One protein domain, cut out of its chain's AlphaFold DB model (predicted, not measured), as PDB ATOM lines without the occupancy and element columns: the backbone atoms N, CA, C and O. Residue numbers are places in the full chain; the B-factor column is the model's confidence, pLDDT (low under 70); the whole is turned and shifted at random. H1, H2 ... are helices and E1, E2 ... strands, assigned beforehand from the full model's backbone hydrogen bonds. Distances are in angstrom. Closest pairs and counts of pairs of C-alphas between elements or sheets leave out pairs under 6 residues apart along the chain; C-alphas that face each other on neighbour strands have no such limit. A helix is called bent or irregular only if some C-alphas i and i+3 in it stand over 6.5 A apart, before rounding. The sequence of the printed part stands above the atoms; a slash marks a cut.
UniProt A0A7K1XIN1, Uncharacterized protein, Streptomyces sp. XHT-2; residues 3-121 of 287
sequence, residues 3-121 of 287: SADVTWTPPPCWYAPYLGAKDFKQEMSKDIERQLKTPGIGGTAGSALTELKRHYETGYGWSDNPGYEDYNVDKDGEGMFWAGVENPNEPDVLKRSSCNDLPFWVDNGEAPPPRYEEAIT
ATOM      1  N   SER A   3     102.081 165.443 164.072       43.44
ATOM      2  CA  SER A   3     102.409 164.548 162.954       43.44
ATOM      3  C   SER A   3     101.196 163.667 162.668       43.44
ATOM      4  O   SER A   3     100.677 163.064 163.609       43.44
ATOM      5  N   ALA A   4     100.731 163.615 161.416       44.75
ATOM      6  CA  ALA A   4      99.579 162.789 161.034       44.75
ATOM      7  C   ALA A   4      99.884 161.290 161.177       44.75
ATOM      8  O   ALA A   4      99.010 160.508 161.527       44.75
ATOM      9  N   ASP A   5     101.157 160.930 161.022       38.91
ATOM     10  CA  ASP A   5     101.710 159.626 161.352       38.91
ATOM     11  C   ASP A   5     103.084 159.826 162.002       38.91
ATOM     12  O   ASP A   5     103.931 160.571 161.507       38.91
ATOM     13  N   VAL A   6     103.312 159.219 163.168       41.38
ATOM     14  CA  VAL A   6     104.581 159.326 163.908       41.38
ATOM     15  C   VAL A   6     105.568 158.318 163.327       41.38
ATOM     16  O   VAL A   6     105.784 157.249 163.892       41.38
ATOM     17  N   THR A   7     106.153 158.624 162.173       50.78
ATOM     18  CA  THR A   7     107.262 157.816 161.636       50.78
ATOM     19  C   THR A   7     108.623 158.441 161.898       50.78
ATOM     20  O   THR A   7     109.637 157.764 161.732       50.78
ATOM     21  N   TRP A   8     108.679 159.689 162.377       58.19
ATOM     22  CA  TRP A   8     109.947 160.335 162.679       58.19
ATOM     23  C   TRP A   8     109.808 161.448 163.739       58.19
ATOM     24  O   TRP A   8     108.955 162.328 163.632       58.19
ATOM     25  N   THR A   9     110.652 161.389 164.773       66.88
ATOM     26  CA  THR A   9     110.729 162.354 165.884       66.88
ATOM     27  C   THR A   9     112.139 162.945 165.896       66.88
ATOM     28  O   THR A   9     113.091 162.165 165.787       66.88
ATOM     29  N   PRO A  10     112.309 164.274 166.054       75.88
ATOM     30  CA  PRO A  10     113.624 164.875 166.260       75.88
ATOM     31  C   PRO A  10     114.400 164.143 167.348       75.88
ATOM     32  O   PRO A  10     113.795 163.748 168.350       75.88
ATOM     33  N   PRO A  11     115.719 163.947 167.176       88.69
ATOM     34  CA  PRO A  11     116.484 163.257 168.189       88.69
ATOM     35  C   PRO A  11     116.415 164.057 169.501       88.69
ATOM     36  O   PRO A  11     116.305 165.293 169.486       88.69
ATOM     37  N   PRO A  12     116.438 163.371 170.652       92.62
ATOM     38  CA  PRO A  12     116.316 164.028 171.949       92.62
ATOM     39  C   PRO A  12     117.550 164.878 172.292       92.62
ATOM     40  O   PRO A  12     117.493 165.749 173.157       92.62
ATOM     41  N   CYS A  13     118.658 164.645 171.597       95.50
ATOM     42  CA  CYS A  13     119.906 165.382 171.673       95.50
ATOM     43  C   CYS A  13     120.727 165.102 170.407       95.50
ATOM     44  O   CYS A  13     120.379 164.217 169.627       95.50
ATOM     45  N   TRP A  14     121.806 165.844 170.192       96.12
ATOM     46  CA  TRP A  14     122.749 165.593 169.098       96.12
ATOM     47  C   TRP A  14     124.151 166.073 169.468       96.12
ATOM     48  O   TRP A  14     124.305 166.901 170.362       96.12
ATOM     49  N   TYR A  15     125.183 165.595 168.775       97.06
ATOM     50  CA  TYR A  15     126.529 166.160 168.876       97.06
ATOM     51  C   TYR A  15     126.711 167.245 167.817       97.06
ATOM     52  O   TYR A  15     126.469 167.009 166.636       97.06
ATOM     53  N   ALA A  16     127.142 168.434 168.223       96.25
ATOM     54  CA  ALA A  16     127.389 169.556 167.320       96.25
ATOM     55  C   ALA A  16     128.753 170.199 167.600       96.25
ATOM     56  O   ALA A  16     129.281 170.047 168.709       96.25
ATOM     57  N   PRO A  17     129.316 170.942 166.628       96.38
ATOM     58  CA  PRO A  17     130.510 171.731 166.874       96.38
ATOM     59  C   PRO A  17     130.283 172.718 168.028       96.38
ATOM     60  O   PRO A  17     129.261 173.403 168.076       96.38
ATOM     61  N   TYR A  18     131.233 172.779 168.961       95.62
ATOM     62  CA  TYR A  18     131.110 173.544 170.200       95.62
ATOM     63  C   TYR A  18     132.127 174.685 170.279       95.62
ATOM     64  O   TYR A  18     131.733 175.849 170.260       95.62
ATOM     65  N   LEU A  19     133.424 174.372 170.361       96.69
ATOM     66  CA  LEU A  19     134.495 175.361 170.537       96.69
ATOM     67  C   LEU A  19     135.779 174.938 169.810       96.69
ATOM     68  O   LEU A  19     136.104 173.751 169.747       96.69
ATOM     69  N   GLY A  20     136.550 175.919 169.330       96.81
ATOM     70  CA  GLY A  20     137.941 175.707 168.916       96.81
ATOM     71  C   GLY A  20     138.828 175.295 170.098       96.81
ATOM     72  O   GLY A  20     138.451 175.472 171.258       96.81
ATOM     73  N   ALA A  21     140.011 174.742 169.827       97.88
ATOM     74  CA  ALA A  21     140.879 174.144 170.845       97.88
ATOM     75  C   ALA A  21     141.235 175.098 171.999       97.88
ATOM     76  O   ALA A  21     141.165 174.708 173.167       97.88
ATOM     77  N   LYS A  22     141.591 176.357 171.701       98.12
ATOM     78  CA  LYS A  22     141.977 177.332 172.741       98.12
ATOM     79  C   LYS A  22     140.819 177.698 173.665       98.12
ATOM     80  O   LYS A  22     140.994 177.702 174.887       98.12
ATOM     81  N   ASP A  23     139.649 177.969 173.098       98.00
ATOM     82  CA  ASP A  23     138.455 178.320 173.871       98.00
ATOM     83  C   ASP A  23     137.932 177.105 174.645       98.00
ATOM     84  O   ASP A  23     137.573 177.214 175.820       98.00
ATOM     85  N   PHE A  24     137.973 175.921 174.027       98.12
ATOM     86  CA  PHE A  24     137.617 174.670 174.683       98.12
ATOM     87  C   PHE A  24     138.516 174.388 175.887       98.12
ATOM     88  O   PHE A  24     138.004 174.078 176.961       98.12
ATOM     89  N   LYS A  25     139.839 174.563 175.755       98.38
ATOM     90  CA  LYS A  25     140.779 174.464 176.880       98.38
ATOM     91  C   LYS A  25     140.384 175.400 178.013       98.38
ATOM     92  O   LYS A  25     140.286 174.969 179.158       98.38
ATOM     93  N   GLN A  26     140.133 176.672 177.705       98.25
ATOM     94  CA  GLN A  26     139.760 177.655 178.717       98.25
ATOM     95  C   GLN A  26     138.492 177.242 179.481       98.25
ATOM     96  O   GLN A  26     138.496 177.260 180.715       98.25
ATOM     97  N   GLU A  27     137.425 176.863 178.776       97.75
ATOM     98  CA  GLU A  27     136.153 176.506 179.413       97.75
ATOM     99  C   GLU A  27     136.209 175.145 180.120       97.75
ATOM    100  O   GLU A  27     135.792 175.043 181.275       97.75
ATOM    101  N   MET A  28     136.792 174.118 179.497       97.44
ATOM    102  CA  MET A  28     136.894 172.777 180.078       97.44
ATOM    103  C   MET A  28     137.827 172.750 181.294       97.44
ATOM    104  O   MET A  28     137.466 172.186 182.327       97.44
ATOM    105  N   SER A  29     139.003 173.391 181.241       97.12
ATOM    106  CA  SER A  29     139.892 173.466 182.411       97.12
ATOM    107  C   SER A  29     139.218 174.200 183.574       97.12
ATOM    108  O   SER A  29     139.266 173.734 184.713       97.12
ATOM    109  N   LYS A  30     138.535 175.318 183.295       97.56
ATOM    110  CA  LYS A  30     137.781 176.076 184.303       97.56
ATOM    111  C   LYS A  30     136.658 175.244 184.919       97.56
ATOM    112  O   LYS A  30     136.465 175.305 186.136       97.56
ATOM    113  N   ASP A  31     135.930 174.480 184.109       96.00
ATOM    114  CA  ASP A  31     134.864 173.610 184.590       96.00
ATOM    115  C   ASP A  31     135.397 172.475 185.476       96.00
ATOM    116  O   ASP A  31     134.965 172.338 186.622       96.00
ATOM    117  N   ILE A  32     136.409 171.737 185.009       95.94
ATOM    118  CA  ILE A  32     137.056 170.664 185.776       95.94
ATOM    119  C   ILE A  32     137.601 171.199 187.105       95.94
ATOM    120  O   ILE A  32     137.364 170.610 188.162       95.94
ATOM    121  N   GLU A  33     138.298 172.340 187.094       95.31
ATOM    122  CA  GLU A  33     138.820 172.955 188.315       95.31
ATOM    123  C   GLU A  33     137.718 173.361 189.292       95.31
ATOM    124  O   GLU A  33     137.867 173.191 190.506       95.31
ATOM    125  N   ARG A  34     136.616 173.920 188.786       96.44
ATOM    126  CA  ARG A  34     135.451 174.276 189.599       96.44
ATOM    127  C   ARG A  34     134.855 173.032 190.256       96.44
ATOM    128  O   ARG A  34     134.578 173.060 191.457       96.44
ATOM    129  N   GLN A  35     134.690 171.947 189.501       94.88
ATOM    130  CA  GLN A  35     134.159 170.687 190.019       94.88
ATOM    131  C   GLN A  35     135.092 170.069 191.072       94.88
ATOM    132  O   GLN A  35     134.638 169.710 192.154       94.88
ATOM    133  N   LEU A  36     136.407 170.046 190.831       93.50
ATOM    134  CA  LEU A  36     137.401 169.559 191.798       93.50
ATOM    135  C   LEU A  36     137.431 170.377 193.101       93.50
ATOM    136  O   LEU A  36     137.707 169.830 194.167       93.50
ATOM    137  N   LYS A  37     137.144 171.683 193.036       93.62
ATOM    138  CA  LYS A  37     137.067 172.573 194.211       93.62
ATOM    139  C   LYS A  37     135.709 172.508 194.926       93.62
ATOM    140  O   LYS A  37     135.548 173.147 195.967       93.62
ATOM    141  N   THR A  38     134.731 171.775 194.391       94.38
ATOM    142  CA  THR A  38     133.386 171.697 194.973       94.38
ATOM    143  C   THR A  38     133.417 170.875 196.270       94.38
ATOM    144  O   THR A  38     133.889 169.735 196.263       94.38
ATOM    145  N   PRO A  39     132.923 171.411 197.407       92.94
ATOM    146  CA  PRO A  39     132.932 170.691 198.678       92.94
ATOM    147  C   PRO A  39     132.239 169.327 198.577       92.94
ATOM    148  O   PRO A  39     131.113 169.229 198.097       92.94
ATOM    149  N   GLY A  40     132.908 168.279 199.059       87.69
ATOM    150  CA  GLY A  40     132.394 166.906 199.012       87.69
ATOM    151  C   GLY A  40     132.767 166.120 197.751       87.69
ATOM    152  O   GLY A  40     132.526 164.915 197.717       87.69
ATOM    153  N   ILE A  41     133.410 166.743 196.758       83.81
ATOM    154  CA  ILE A  41     133.986 166.038 195.607       83.81
ATOM    155  C   ILE A  41     135.369 165.491 195.981       83.81
ATOM    156  O   ILE A  41     136.349 166.216 196.117       83.81
ATOM    157  N   GLY A  42     135.437 164.175 196.170       86.56
ATOM    158  CA  GLY A  42     136.654 163.413 196.442       86.56
ATOM    159  C   GLY A  42     136.470 161.954 196.025       86.56
ATOM    160  O   GLY A  42     135.514 161.627 195.316       86.56
ATOM    161  N   GLY A  43     137.369 161.062 196.452       90.12
ATOM    162  CA  GLY A  43     137.278 159.631 196.130       90.12
ATOM    163  C   GLY A  43     137.143 159.379 194.624       90.12
ATOM    164  O   GLY A  43     137.827 160.014 193.827       90.12
ATOM    165  N   THR A  44     136.229 158.489 194.228       91.69
ATOM    166  CA  THR A  44     136.023 158.104 192.821       91.69
ATOM    167  C   THR A  44     135.660 159.281 191.913       91.69
ATOM    168  O   THR A  44     136.177 159.357 190.803       91.69
ATOM    169  N   ALA A  45     134.821 160.217 192.372       90.81
ATOM    170  CA  ALA A  45     134.410 161.369 191.563       90.81
ATOM    171  C   ALA A  45     135.584 162.325 191.293       90.81
ATOM    172  O   ALA A  45     135.803 162.742 190.158       90.81
ATOM    173  N   GLY A  46     136.394 162.612 192.319       93.69
ATOM    174  CA  GLY A  46     137.610 163.416 192.158       93.69
ATOM    175  C   GLY A  46     138.656 162.739 191.263       93.69
ATOM    176  O   GLY A  46     139.283 163.400 190.433       93.69
ATOM    177  N   SER A  47     138.809 161.415 191.377       93.88
ATOM    178  CA  SER A  47     139.679 160.643 190.483       93.88
ATOM    179  C   SER A  47     139.195 160.692 189.034       93.88
ATOM    180  O   SER A  47     140.005 160.928 188.146       93.88
ATOM    181  N   ALA A  48     137.889 160.547 188.783       92.56
ATOM    182  CA  ALA A  48     137.323 160.636 187.437       92.56
ATOM    183  C   ALA A  48     137.577 162.010 186.791       92.56
ATOM    184  O   ALA A  48     137.992 162.072 185.640       92.56
ATOM    185  N   LEU A  49     137.424 163.104 187.548       94.88
ATOM    186  CA  LEU A  49     137.760 164.456 187.077       94.88
ATOM    187  C   LEU A  49     139.258 164.633 186.801       94.88
ATOM    188  O   LEU A  49     139.640 165.352 185.882       94.88
ATOM    189  N   THR A  50     140.116 163.971 187.577       94.69
ATOM    190  CA  THR A  50     141.568 163.993 187.349       94.69
ATOM    191  C   THR A  50     141.940 163.236 186.076       94.69
ATOM    192  O   THR A  50     142.753 163.723 185.294       94.69
ATOM    193  N   GLU A  51     141.323 162.082 185.823       94.44
ATOM    194  CA  GLU A  51     141.519 161.341 184.571       94.44
ATOM    195  C   GLU A  51     140.931 162.096 183.371       94.44
ATOM    196  O   GLU A  51     141.576 162.161 182.331       94.44
ATOM    197  N   LEU A  52     139.787 162.774 183.534       95.00
ATOM    198  CA  LEU A  52     139.238 163.681 182.520       95.00
ATOM    199  C   LEU A  52     140.195 164.842 182.214       95.00
ATOM    200  O   LEU A  52     140.384 165.206 181.059       95.00
ATOM    201  N   LYS A  53     140.848 165.409 183.230       96.25
ATOM    202  CA  LYS A  53     141.879 166.434 183.028       96.25
ATOM    203  C   LYS A  53     143.047 165.888 182.208       96.25
ATOM    204  O   LYS A  53     143.448 166.499 181.224       96.25
ATOM    205  N   ARG A  54     143.559 164.708 182.572       96.56
ATOM    206  CA  ARG A  54     144.645 164.029 181.842       96.56
ATOM    207  C   ARG A  54     144.252 163.653 180.416       96.56
ATOM    208  O   ARG A  54     145.116 163.652 179.541       96.56
ATOM    209  N   HIS A  55     142.975 163.346 180.197       96.75
ATOM    210  CA  HIS A  55     142.434 163.036 178.882       96.75
ATOM    211  C   HIS A  55     142.718 164.140 177.882       96.75
ATOM    212  O   HIS A  55     143.185 163.857 176.787       96.75
ATOM    213  N   TYR A  56     142.469 165.383 178.287       97.56
ATOM    214  CA  TYR A  56     142.640 166.528 177.413       97.56
ATOM    215  C   TYR A  56     144.011 167.193 177.522       97.56
ATOM    216  O   TYR A  56     144.422 167.845 176.576       97.56
ATOM    217  N   GLU A  57     144.718 167.080 178.647       96.88
ATOM    218  CA  GLU A  57     146.005 167.769 178.824       96.88
ATOM    219  C   GLU A  57     147.220 166.949 178.391       96.88
ATOM    220  O   GLU A  57     148.203 167.532 177.942       96.88
ATOM    221  N   THR A  58     147.194 165.629 178.596       96.56
ATOM    222  CA  THR A  58     148.402 164.781 178.551       96.56
ATOM    223  C   THR A  58     148.257 163.565 177.637       96.56
ATOM    224  O   THR A  58     148.899 162.543 177.880       96.56
ATOM    225  N   GLY A  59     147.303 163.584 176.706       94.00
ATOM    226  CA  GLY A  59     147.095 162.497 175.751       94.00
ATOM    227  C   GLY A  59     146.550 161.200 176.356       94.00
ATOM    228  O   GLY A  59     146.631 160.146 175.725       94.00
ATOM    229  N   TYR A  60     146.000 161.222 177.578       94.88
ATOM    230  CA  TYR A  60     145.521 159.997 178.224       94.88
ATOM    231  C   TYR A  60     144.213 159.495 177.583       94.88
ATOM    232  O   TYR A  60     143.129 160.006 177.847       94.88
ATOM    233  N   GLY A  61     144.303 158.477 176.730       92.19
ATOM    234  CA  GLY A  61     143.143 157.824 176.117       92.19
ATOM    235  C   GLY A  61     142.746 156.517 176.803       92.19
ATOM    236  O   GLY A  61     143.572 155.850 177.429       92.19
ATOM    237  N   TRP A  62     141.487 156.115 176.643       90.31
ATOM    238  CA  TRP A  62     140.993 154.793 177.046       90.31
ATOM    239  C   TRP A  62     139.838 154.339 176.155       90.31
ATOM    240  O   TRP A  62     139.006 155.146 175.746       90.31
ATOM    241  N   SER A  63     139.744 153.025 175.921       84.12
ATOM    242  CA  SER A  63     138.724 152.422 175.047       84.12
ATOM    243  C   SER A  63     138.616 153.190 173.721       84.12
ATOM    244  O   SER A  63     139.615 153.338 173.021       84.12
ATOM    245  N   ASP A  64     137.436 153.731 173.426       82.25
ATOM    246  CA  ASP A  64     137.093 154.444 172.197       82.25
ATOM    247  C   ASP A  64     137.273 155.969 172.317       82.25
ATOM    248  O   ASP A  64     136.886 156.712 171.417       82.25
ATOM    249  N   ASN A  65     137.874 156.448 173.415       86.44
ATOM    250  CA  ASN A  65     138.140 157.861 173.685       86.44
ATOM    251  C   ASN A  65     139.645 158.150 173.542       86.44
ATOM    252  O   ASN A  65     140.398 157.972 174.510       86.44
ATOM    253  N   PRO A  66     140.116 158.573 172.353       90.50
ATOM    254  CA  PRO A  66     141.502 158.990 172.173       90.50
ATOM    255  C   PRO A  66     141.775 160.245 173.006       90.50
ATOM    256  O   PRO A  66     140.977 161.177 172.997       90.50
ATOM    257  N   GLY A  67     142.885 160.253 173.742       94.94
ATOM    258  CA  GLY A  67     143.315 161.427 174.495       94.94
ATOM    259  C   GLY A  67     143.907 162.504 173.590       94.94
ATOM    260  O   GLY A  67     144.346 162.227 172.472       94.94
ATOM    261  N   TYR A  68     143.959 163.720 174.112       97.12
ATOM    262  CA  TYR A  68     144.460 164.911 173.441       97.12
ATOM    263  C   TYR A  68     145.653 165.473 174.211       97.12
ATOM    264  O   TYR A  68     145.661 165.485 175.444       97.12
ATOM    265  N   GLU A  69     146.675 165.918 173.489       97.50
ATOM    266  CA  GLU A  69     147.799 166.651 174.074       97.50
ATOM    267  C   GLU A  69     147.444 168.136 174.092       97.50
ATOM    268  O   GLU A  69     147.053 168.690 173.067       97.50
ATOM    269  N   ASP A  70     147.538 168.766 175.263       97.69
ATOM    270  CA  ASP A  70     147.195 170.174 175.486       97.69
ATOM    271  C   ASP A  70     145.914 170.657 174.771       97.69
ATOM    272  O   ASP A  70     145.892 171.722 174.158       97.69
ATOM    273  N   TYR A  71     144.841 169.870 174.831       97.88
ATOM    274  CA  TYR A  71     143.542 170.137 174.211       97.88
ATOM    275  C   TYR A  71     143.631 170.376 172.693       97.88
ATOM    276  O   TYR A  71     142.804 171.100 172.152       97.88
ATOM    277  N   ASN A  72     144.630 169.819 171.996       98.00
ATOM    278  CA  ASN A  72     144.918 170.116 170.585       98.00
ATOM    279  C   ASN A  72     145.128 171.621 170.302       98.00
ATOM    280  O   ASN A  72     144.812 172.099 169.213       98.00
ATOM    281  N   VAL A  73     145.633 172.407 171.262       98.25
ATOM    282  CA  VAL A  73     145.862 173.858 171.083       98.25
ATOM    283  C   VAL A  73     146.801 174.173 169.915       98.25
ATOM    284  O   VAL A  73     146.692 175.239 169.307       98.25
ATOM    285  N   ASP A  74     147.716 173.263 169.587       97.62
ATOM    286  CA  ASP A  74     148.591 173.357 168.418       97.62
ATOM    287  C   ASP A  74     147.835 173.260 167.083       97.62
ATOM    288  O   ASP A  74     148.307 173.817 166.094       97.62
ATOM    289  N   LYS A  75     146.648 172.640 167.080       97.00
ATOM    290  CA  LYS A  75     145.725 172.500 165.940       97.00
ATOM    291  C   LYS A  75     144.556 173.488 165.975       97.00
ATOM    292  O   LYS A  75     143.549 173.309 165.291       97.00
ATOM    293  N   ASP A  76     144.635 174.523 166.803       97.19
ATOM    294  CA  ASP A  76     143.575 175.523 166.902       97.19
ATOM    295  C   ASP A  76     143.313 176.199 165.543       97.19
ATOM    296  O   ASP A  76     144.221 176.761 164.929       97.19
ATOM    297  N   GLY A  77     142.063 176.146 165.077       96.00
ATOM    298  CA  GLY A  77     141.657 176.612 163.747       96.00
ATOM    299  C   GLY A  77     141.729 175.553 162.641       96.00
ATOM    300  O   GLY A  77     141.217 175.803 161.551       96.00
ATOM    301  N   GLU A  78     142.294 174.372 162.905       97.00
ATOM    302  CA  GLU A  78     142.301 173.223 161.980       97.00
ATOM    303  C   GLU A  78     141.120 172.270 162.211       97.00
ATOM    304  O   GLU A  78     140.855 171.407 161.383       97.00
ATOM    305  N   GLY A  79     140.389 172.453 163.308       96.62
ATOM    306  CA  GLY A  79     139.240 171.657 163.714       96.62
ATOM    307  C   GLY A  79     138.558 172.279 164.926       96.62
ATOM    308  O   GLY A  79     138.931 173.370 165.377       96.62
ATOM    309  N   MET A  80     137.567 171.577 165.470       96.69
ATOM    310  CA  MET A  80     136.855 171.993 166.677       96.69
ATOM    311  C   MET A  80     136.506 170.801 167.565       96.69
ATOM    312  O   MET A  80     136.362 169.672 167.094       96.69
ATOM    313  N   PHE A  81     136.310 171.065 168.857       97.25
ATOM    314  CA  PHE A  81     135.646 170.118 169.741       97.25
ATOM    315  C   PHE A  81     134.144 170.142 169.501       97.25
ATOM    316  O   PHE A  81     133.527 171.205 169.420       97.25
ATOM    317  N   TRP A  82     133.565 168.955 169.430       97.25
ATOM    318  CA  TRP A  82     132.141 168.695 169.352       97.25
ATOM    319  C   TRP A  82     131.639 168.230 170.711       97.25
ATOM    320  O   TRP A  82     132.360 167.540 171.428       97.25
ATOM    321  N   ALA A  83     130.419 168.610 171.073       96.81
ATOM    322  CA  ALA A  83     129.812 168.262 172.353       96.81
ATOM    323  C   ALA A  83     128.315 167.979 172.197       96.81
ATOM    324  O   ALA A  83     127.701 168.359 171.196       96.81
ATOM    325  N   GLY A  84     127.742 167.296 173.189       96.75
ATOM    326  CA  GLY A  84     126.311 167.022 173.242       96.75
ATOM    327  C   GLY A  84     125.495 168.302 173.422       96.75
ATOM    328  O   GLY A  84     125.818 169.155 174.251       96.75
ATOM    329  N   VAL A  85     124.422 168.416 172.650       96.00
ATOM    330  CA  VAL A  85     123.426 169.483 172.701       96.00
ATOM    331  C   VAL A  85     122.077 168.854 173.017       96.00
ATOM    332  O   VAL A  85     121.626 167.933 172.338       96.00
ATOM    333  N   GLU A  86     121.435 169.356 174.064       95.38
ATOM    334  CA  GLU A  86     120.101 168.931 174.482       95.38
ATOM    335  C   GLU A  86     119.019 169.481 173.537       95.38
ATOM    336  O   GLU A  86     119.017 170.677 173.236       95.38
ATOM    337  N   ASN A  87     118.042 168.655 173.141       93.38
ATOM    338  CA  ASN A  87     116.835 169.150 172.478       93.38
ATOM    339  C   ASN A  87     115.870 169.753 173.515       93.38
ATOM    340  O   ASN A  87     115.246 168.994 174.261       93.38
ATOM    341  N   PRO A  88     115.650 171.080 173.568       90.81
ATOM    342  CA  PRO A  88     114.778 171.689 174.577       90.81
ATOM    343  C   PRO A  88     113.310 171.244 174.471       90.81
ATOM    344  O   PRO A  88     112.564 171.374 175.441       90.81
ATOM    345  N   ASN A  89     112.898 170.716 173.316       88.75
ATOM    346  CA  ASN A  89     111.545 170.225 173.069       88.75
ATOM    347  C   ASN A  89     111.347 168.753 173.479       88.75
ATOM    348  O   ASN A  89     110.218 168.270 173.422       88.75
ATOM    349  N   GLU A  90     112.399 168.034 173.891       91.75
ATOM    350  CA  GLU A  90     112.271 166.701 174.491       91.75
ATOM    351  C   GLU A  90     111.954 166.843 175.991       91.75
ATOM    352  O   GLU A  90     112.811 167.295 176.760       91.75
ATOM    353  N   PRO A  91     110.739 166.489 176.453       91.56
ATOM    354  CA  PRO A  91     110.370 166.623 177.859       91.56
ATOM    355  C   PRO A  91     111.059 165.595 178.769       91.56
ATOM    356  O   PRO A  91     111.242 165.875 179.958       91.56
ATOM    357  N   ASP A  92     111.440 164.421 178.252       94.62
ATOM    358  CA  ASP A  92     112.133 163.390 179.023       94.62
ATOM    359  C   ASP A  92     113.605 163.765 179.221       94.62
ATOM    360  O   ASP A  92     114.430 163.663 178.315       94.62
ATOM    361  N   VAL A  93     113.952 164.164 180.445       94.25
ATOM    362  CA  VAL A  93     115.312 164.580 180.815       94.25
ATOM    363  C   VAL A  93     116.343 163.484 180.541       94.25
ATOM    364  O   VAL A  93     117.467 163.800 180.160       94.25
ATOM    365  N   LEU A  94     115.992 162.205 180.714       95.38
ATOM    366  CA  LEU A  94     116.944 161.110 180.511       95.38
ATOM    367  C   LEU A  94     117.267 160.920 179.031       95.38
ATOM    368  O   LEU A  94     118.412 160.635 178.694       95.38
ATOM    369  N   LYS A  95     116.281 161.119 178.153       94.69
ATOM    370  CA  LYS A  95     116.518 161.134 176.707       94.69
ATOM    371  C   LYS A  95     117.255 162.396 176.297       94.69
ATOM    372  O   LYS A  95     118.230 162.333 175.566       94.69
ATOM    373  N   ARG A  96     116.817 163.549 176.800       95.38
ATOM    374  CA  ARG A  96     117.398 164.842 176.441       95.38
ATOM    375  C   ARG A  96     118.882 164.944 176.799       95.38
ATOM    376  O   ARG A  96     119.631 165.607 176.094       95.38
ATOM    377  N   SER A  97     119.307 164.259 177.857       94.88
ATOM    378  CA  SER A  97     120.702 164.214 178.312       94.88
ATOM    379  C   SER A  97     121.467 162.956 177.868       94.88
ATOM    380  O   SER A  97     122.539 162.679 178.407       94.88
ATOM    381  N   SER A  98     120.953 162.172 176.909       95.50
ATOM    382  CA  SER A  98     121.596 160.909 176.513       95.50
ATOM    383  C   SER A  98     122.865 161.087 175.674       95.50
ATOM    384  O   SER A  98     123.704 160.194 175.676       95.50
ATOM    385  N   CYS A  99     123.041 162.232 175.009       96.12
ATOM    386  CA  CYS A  99     124.262 162.587 174.277       96.12
ATOM    387  C   CYS A  99     125.304 163.117 175.266       96.12
ATOM    388  O   CYS A  99     125.532 164.321 175.378       96.12
ATOM    389  N   ASN A 100     125.865 162.201 176.052       93.62
ATOM    390  CA  ASN A 100     126.723 162.494 177.195       93.62
ATOM    391  C   ASN A 100     128.169 162.014 177.021       93.62
ATOM    392  O   ASN A 100     128.930 162.013 177.995       93.62
ATOM    393  N   ASP A 101     128.559 161.623 175.805       93.62
ATOM    394  CA  ASP A 101     129.954 161.327 175.508       93.62
ATOM    395  C   ASP A 101     130.835 162.551 175.765       93.62
ATOM    396  O   ASP A 101     130.414 163.710 175.669       93.62
ATOM    397  N   LEU A 102     132.103 162.277 176.071       94.25
ATOM    398  CA  LEU A 102     133.096 163.327 176.230       94.25
ATOM    399  C   LEU A 102     133.232 164.139 174.937       94.25
ATOM    400  O   LEU A 102     133.260 163.541 173.853       94.25
ATOM    401  N   PRO A 103     133.374 165.475 175.044       96.12
ATOM    402  CA  PRO A 103     133.688 166.288 173.891       96.12
ATOM    403  C   PRO A 103     134.890 165.762 173.109       96.12
ATOM    404  O   PRO A 103     135.900 165.345 173.680       96.12
ATOM    405  N   PHE A 104     134.784 165.789 171.789       96.25
ATOM    406  CA  PHE A 104     135.745 165.138 170.909       96.25
ATOM    407  C   PHE A 104     136.157 166.025 169.753       96.25
ATOM    408  O   PHE A 104     135.387 166.863 169.298       96.25
ATOM    409  N   TRP A 105     137.383 165.843 169.284       96.38
ATOM    410  CA  TRP A 105     137.925 166.640 168.195       96.38
ATOM    411  C   TRP A 105     137.463 166.126 166.832       96.38
ATOM    412  O   TRP A 105     137.497 164.918 166.581       96.38
ATOM    413  N   VAL A 106     137.103 167.050 165.944       96.12
ATOM    414  CA  VAL A 106     136.891 166.783 164.519       96.12
ATOM    415  C   VAL A 106     137.661 167.828 163.720       96.12
ATOM    416  O   VAL A 106     137.516 169.028 163.965       96.12
ATOM    417  N   ASP A 107     138.487 167.368 162.782       96.50
ATOM    418  CA  ASP A 107     139.212 168.237 161.858       96.50
ATOM    419  C   ASP A 107     138.241 168.905 160.867       96.50
ATOM    420  O   ASP A 107     137.190 168.364 160.517       96.50
ATOM    421  N   ASN A 108     138.584 170.103 160.404       94.88
ATOM    422  CA  ASN A 108     137.767 170.870 159.472       94.88
ATOM    423  C   ASN A 108     137.559 170.105 158.156       94.88
ATOM    424  O   ASN A 108     138.521 169.688 157.513       94.88
ATOM    425  N   GLY A 109     136.305 169.996 157.712       90.06
ATOM    426  CA  GLY A 109     135.935 169.310 156.473       90.06
ATOM    427  C   GLY A 109     135.882 167.782 156.572       90.06
ATOM    428  O   GLY A 109     135.457 167.141 155.611       90.06
ATOM    429  N   GLU A 110     136.264 167.199 157.711       92.44
ATOM    430  CA  GLU A 110     136.128 165.766 157.968       92.44
ATOM    431  C   GLU A 110     134.763 165.444 158.584       92.44
ATOM    432  O   GLU A 110     134.181 166.237 159.323       92.44
ATOM    433  N   ALA A 111     134.233 164.256 158.295       89.12
ATOM    434  CA  ALA A 111     132.996 163.806 158.922       89.12
ATOM    435  C   ALA A 111     133.235 163.438 160.402       89.12
ATOM    436  O   ALA A 111     134.274 162.852 160.725       89.12
ATOM    437  N   PRO A 112     132.269 163.699 161.305       91.19
ATOM    438  CA  PRO A 112     132.338 163.211 162.678       91.19
ATOM    439  C   PRO A 112     132.522 161.684 162.734       91.19
ATOM    440  O   PRO A 112     131.988 160.970 161.876       91.19
ATOM    441  N   PRO A 113     133.240 161.143 163.738       90.12
ATOM    442  CA  PRO A 113     133.437 159.704 163.863       90.12
ATOM    443  C   PRO A 113     132.098 158.941 163.917       90.12
ATOM    444  O   PRO A 113     131.244 159.304 164.725       90.12
ATOM    445  N   PRO A 114     131.921 157.833 163.165       89.19
ATOM    446  CA  PRO A 114     130.632 157.132 163.051       89.19
ATOM    447  C   PRO A 114     130.032 156.596 164.356       89.19
ATOM    448  O   PRO A 114     128.857 156.253 164.384       89.19
ATOM    449  N   ARG A 115     130.828 156.489 165.428       89.19
ATOM    450  CA  ARG A 115     130.347 156.074 166.755       89.19
ATOM    451  C   ARG A 115     129.414 157.095 167.408       89.19
ATOM    452  O   ARG A 115     128.707 156.749 168.343       89.19
ATOM    453  N   TYR A 116     129.457 158.341 166.944       90.94
ATOM    454  CA  TYR A 116     128.563 159.406 167.364       90.94
ATOM    455  C   TYR A 116     127.363 159.422 166.421       90.94
ATOM    456  O   TYR A 116     127.306 160.232 165.498       90.94
ATOM    457  N   GLU A 117     126.447 158.473 166.614       87.00
ATOM    458  CA  GLU A 117     125.302 158.254 165.718       87.00
ATOM    459  C   GLU A 117     124.431 159.515 165.579       87.00
ATOM    460  O   GLU A 117     123.947 159.823 164.490       87.00
ATOM    461  N   GLU A 118     124.310 160.299 166.651       91.69
ATOM    462  CA  GLU A 118     123.587 161.571 166.689       91.69
ATOM    463  C   GLU A 118     124.469 162.793 166.385       91.69
ATOM    464  O   GLU A 118     124.116 163.915 166.749       91.69
ATOM    465  N   ALA A 119     125.627 162.636 165.735       94.69
ATOM    466  CA  ALA A 119     126.358 163.788 165.212       94.69
ATOM    467  C   ALA A 119     125.506 164.542 164.182       94.69
ATOM    468  O   ALA A 119     124.872 163.931 163.323       94.69
ATOM    469  N   ILE A 120     125.471 165.874 164.274       93.69
ATOM    470  CA  ILE A 120     124.587 166.698 163.450       93.69
ATOM    471  C   ILE A 120     124.822 166.427 161.956       93.69
ATOM    472  O   ILE A 120     125.934 166.519 161.439       93.69
ATOM    473  N   THR A 121     123.740 166.101 161.254       92.62
ATOM    474  CA  THR A 121     123.704 165.876 159.804       92.62
ATOM    475  C   THR A 121     122.680 166.808 159.154       92.62
ATOM    476  O   THR A 121     121.814 167.341 159.856       92.62
TER     477      THR A 121
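This is residues 3 to 121 of the 287 residues of an uncharacterized protein of Streptomyces sp. XHT-2 (UniProt A0A7K1XIN1). A narrow, strongly twisted sheet of three strands has a hairpin of two long helices, H1 and H2, at one end and the short H4 near the other. The short H3 sits at the foot of the hairpin, and residues 3 to 8 stick out as a free tail. The printed part has 119 residues with four named helices and three named strands, in the order E1 H1 H2 H3 E2 H4 E3; the class is mixed, and the sheet, E1 - E2 - E3, is all antiparallel. The whole is only just compact, close to loose, with a radius of gyration of the C-alphas of 16.1 A and spans of 51 by 39 by 25 A.

Edge strand E1, residues 13 to 19, is antiparallel to inner strand E2, residues 79 to 86, with N 14 and O 85 3.0 A apart. H1, residues 21 to 36, is on one face of the sheet at a height over the sheet of 12.1 A, two layers, a helix over a sheet. H1 and H2, residues 43 to 57, form a helical hairpin at a shallow tilt of 14 degrees; H1 touches H2 with residues 29 to 36 alone, the closest C-alphas being those of Leu 36 and Gly 46, 6.2 A. H3, residues 70 to 75, touches H1, closest at C-alphas 21 and 73, 5.0 A. H4, residues 93 to 96, only grazes the sheet. Edge strand E3, residues 104 to 107, is antiparallel to E2, with N 82 and O 104 2.8 A apart. Every O i to N i+4 pair is within hydrogen-bond range in H1 and H2; H3 has 0 of 2, but 2 of 3 O i to N i+3 pairs, and H4 is too short for an O i to N i+4 pair.

E1 begins at C-alpha 13, (119.906, 165.382, 171.673), and E3 ends at C-alpha 107, (139.212, 168.237, 161.858). H1 measures 21.7 A, H2 21.0 A and E2 22.1 A from first to last C-alpha. H3 is irregular, with C-alphas 71 and 74 8.3 A apart.

The two farthest C-alphas, of Ala 4 and Thr 58, are 51.9 A apart. The printed part has no cut, and the link from H2 to H3 is long. The pLDDT is under 70 in residues 3 to 9.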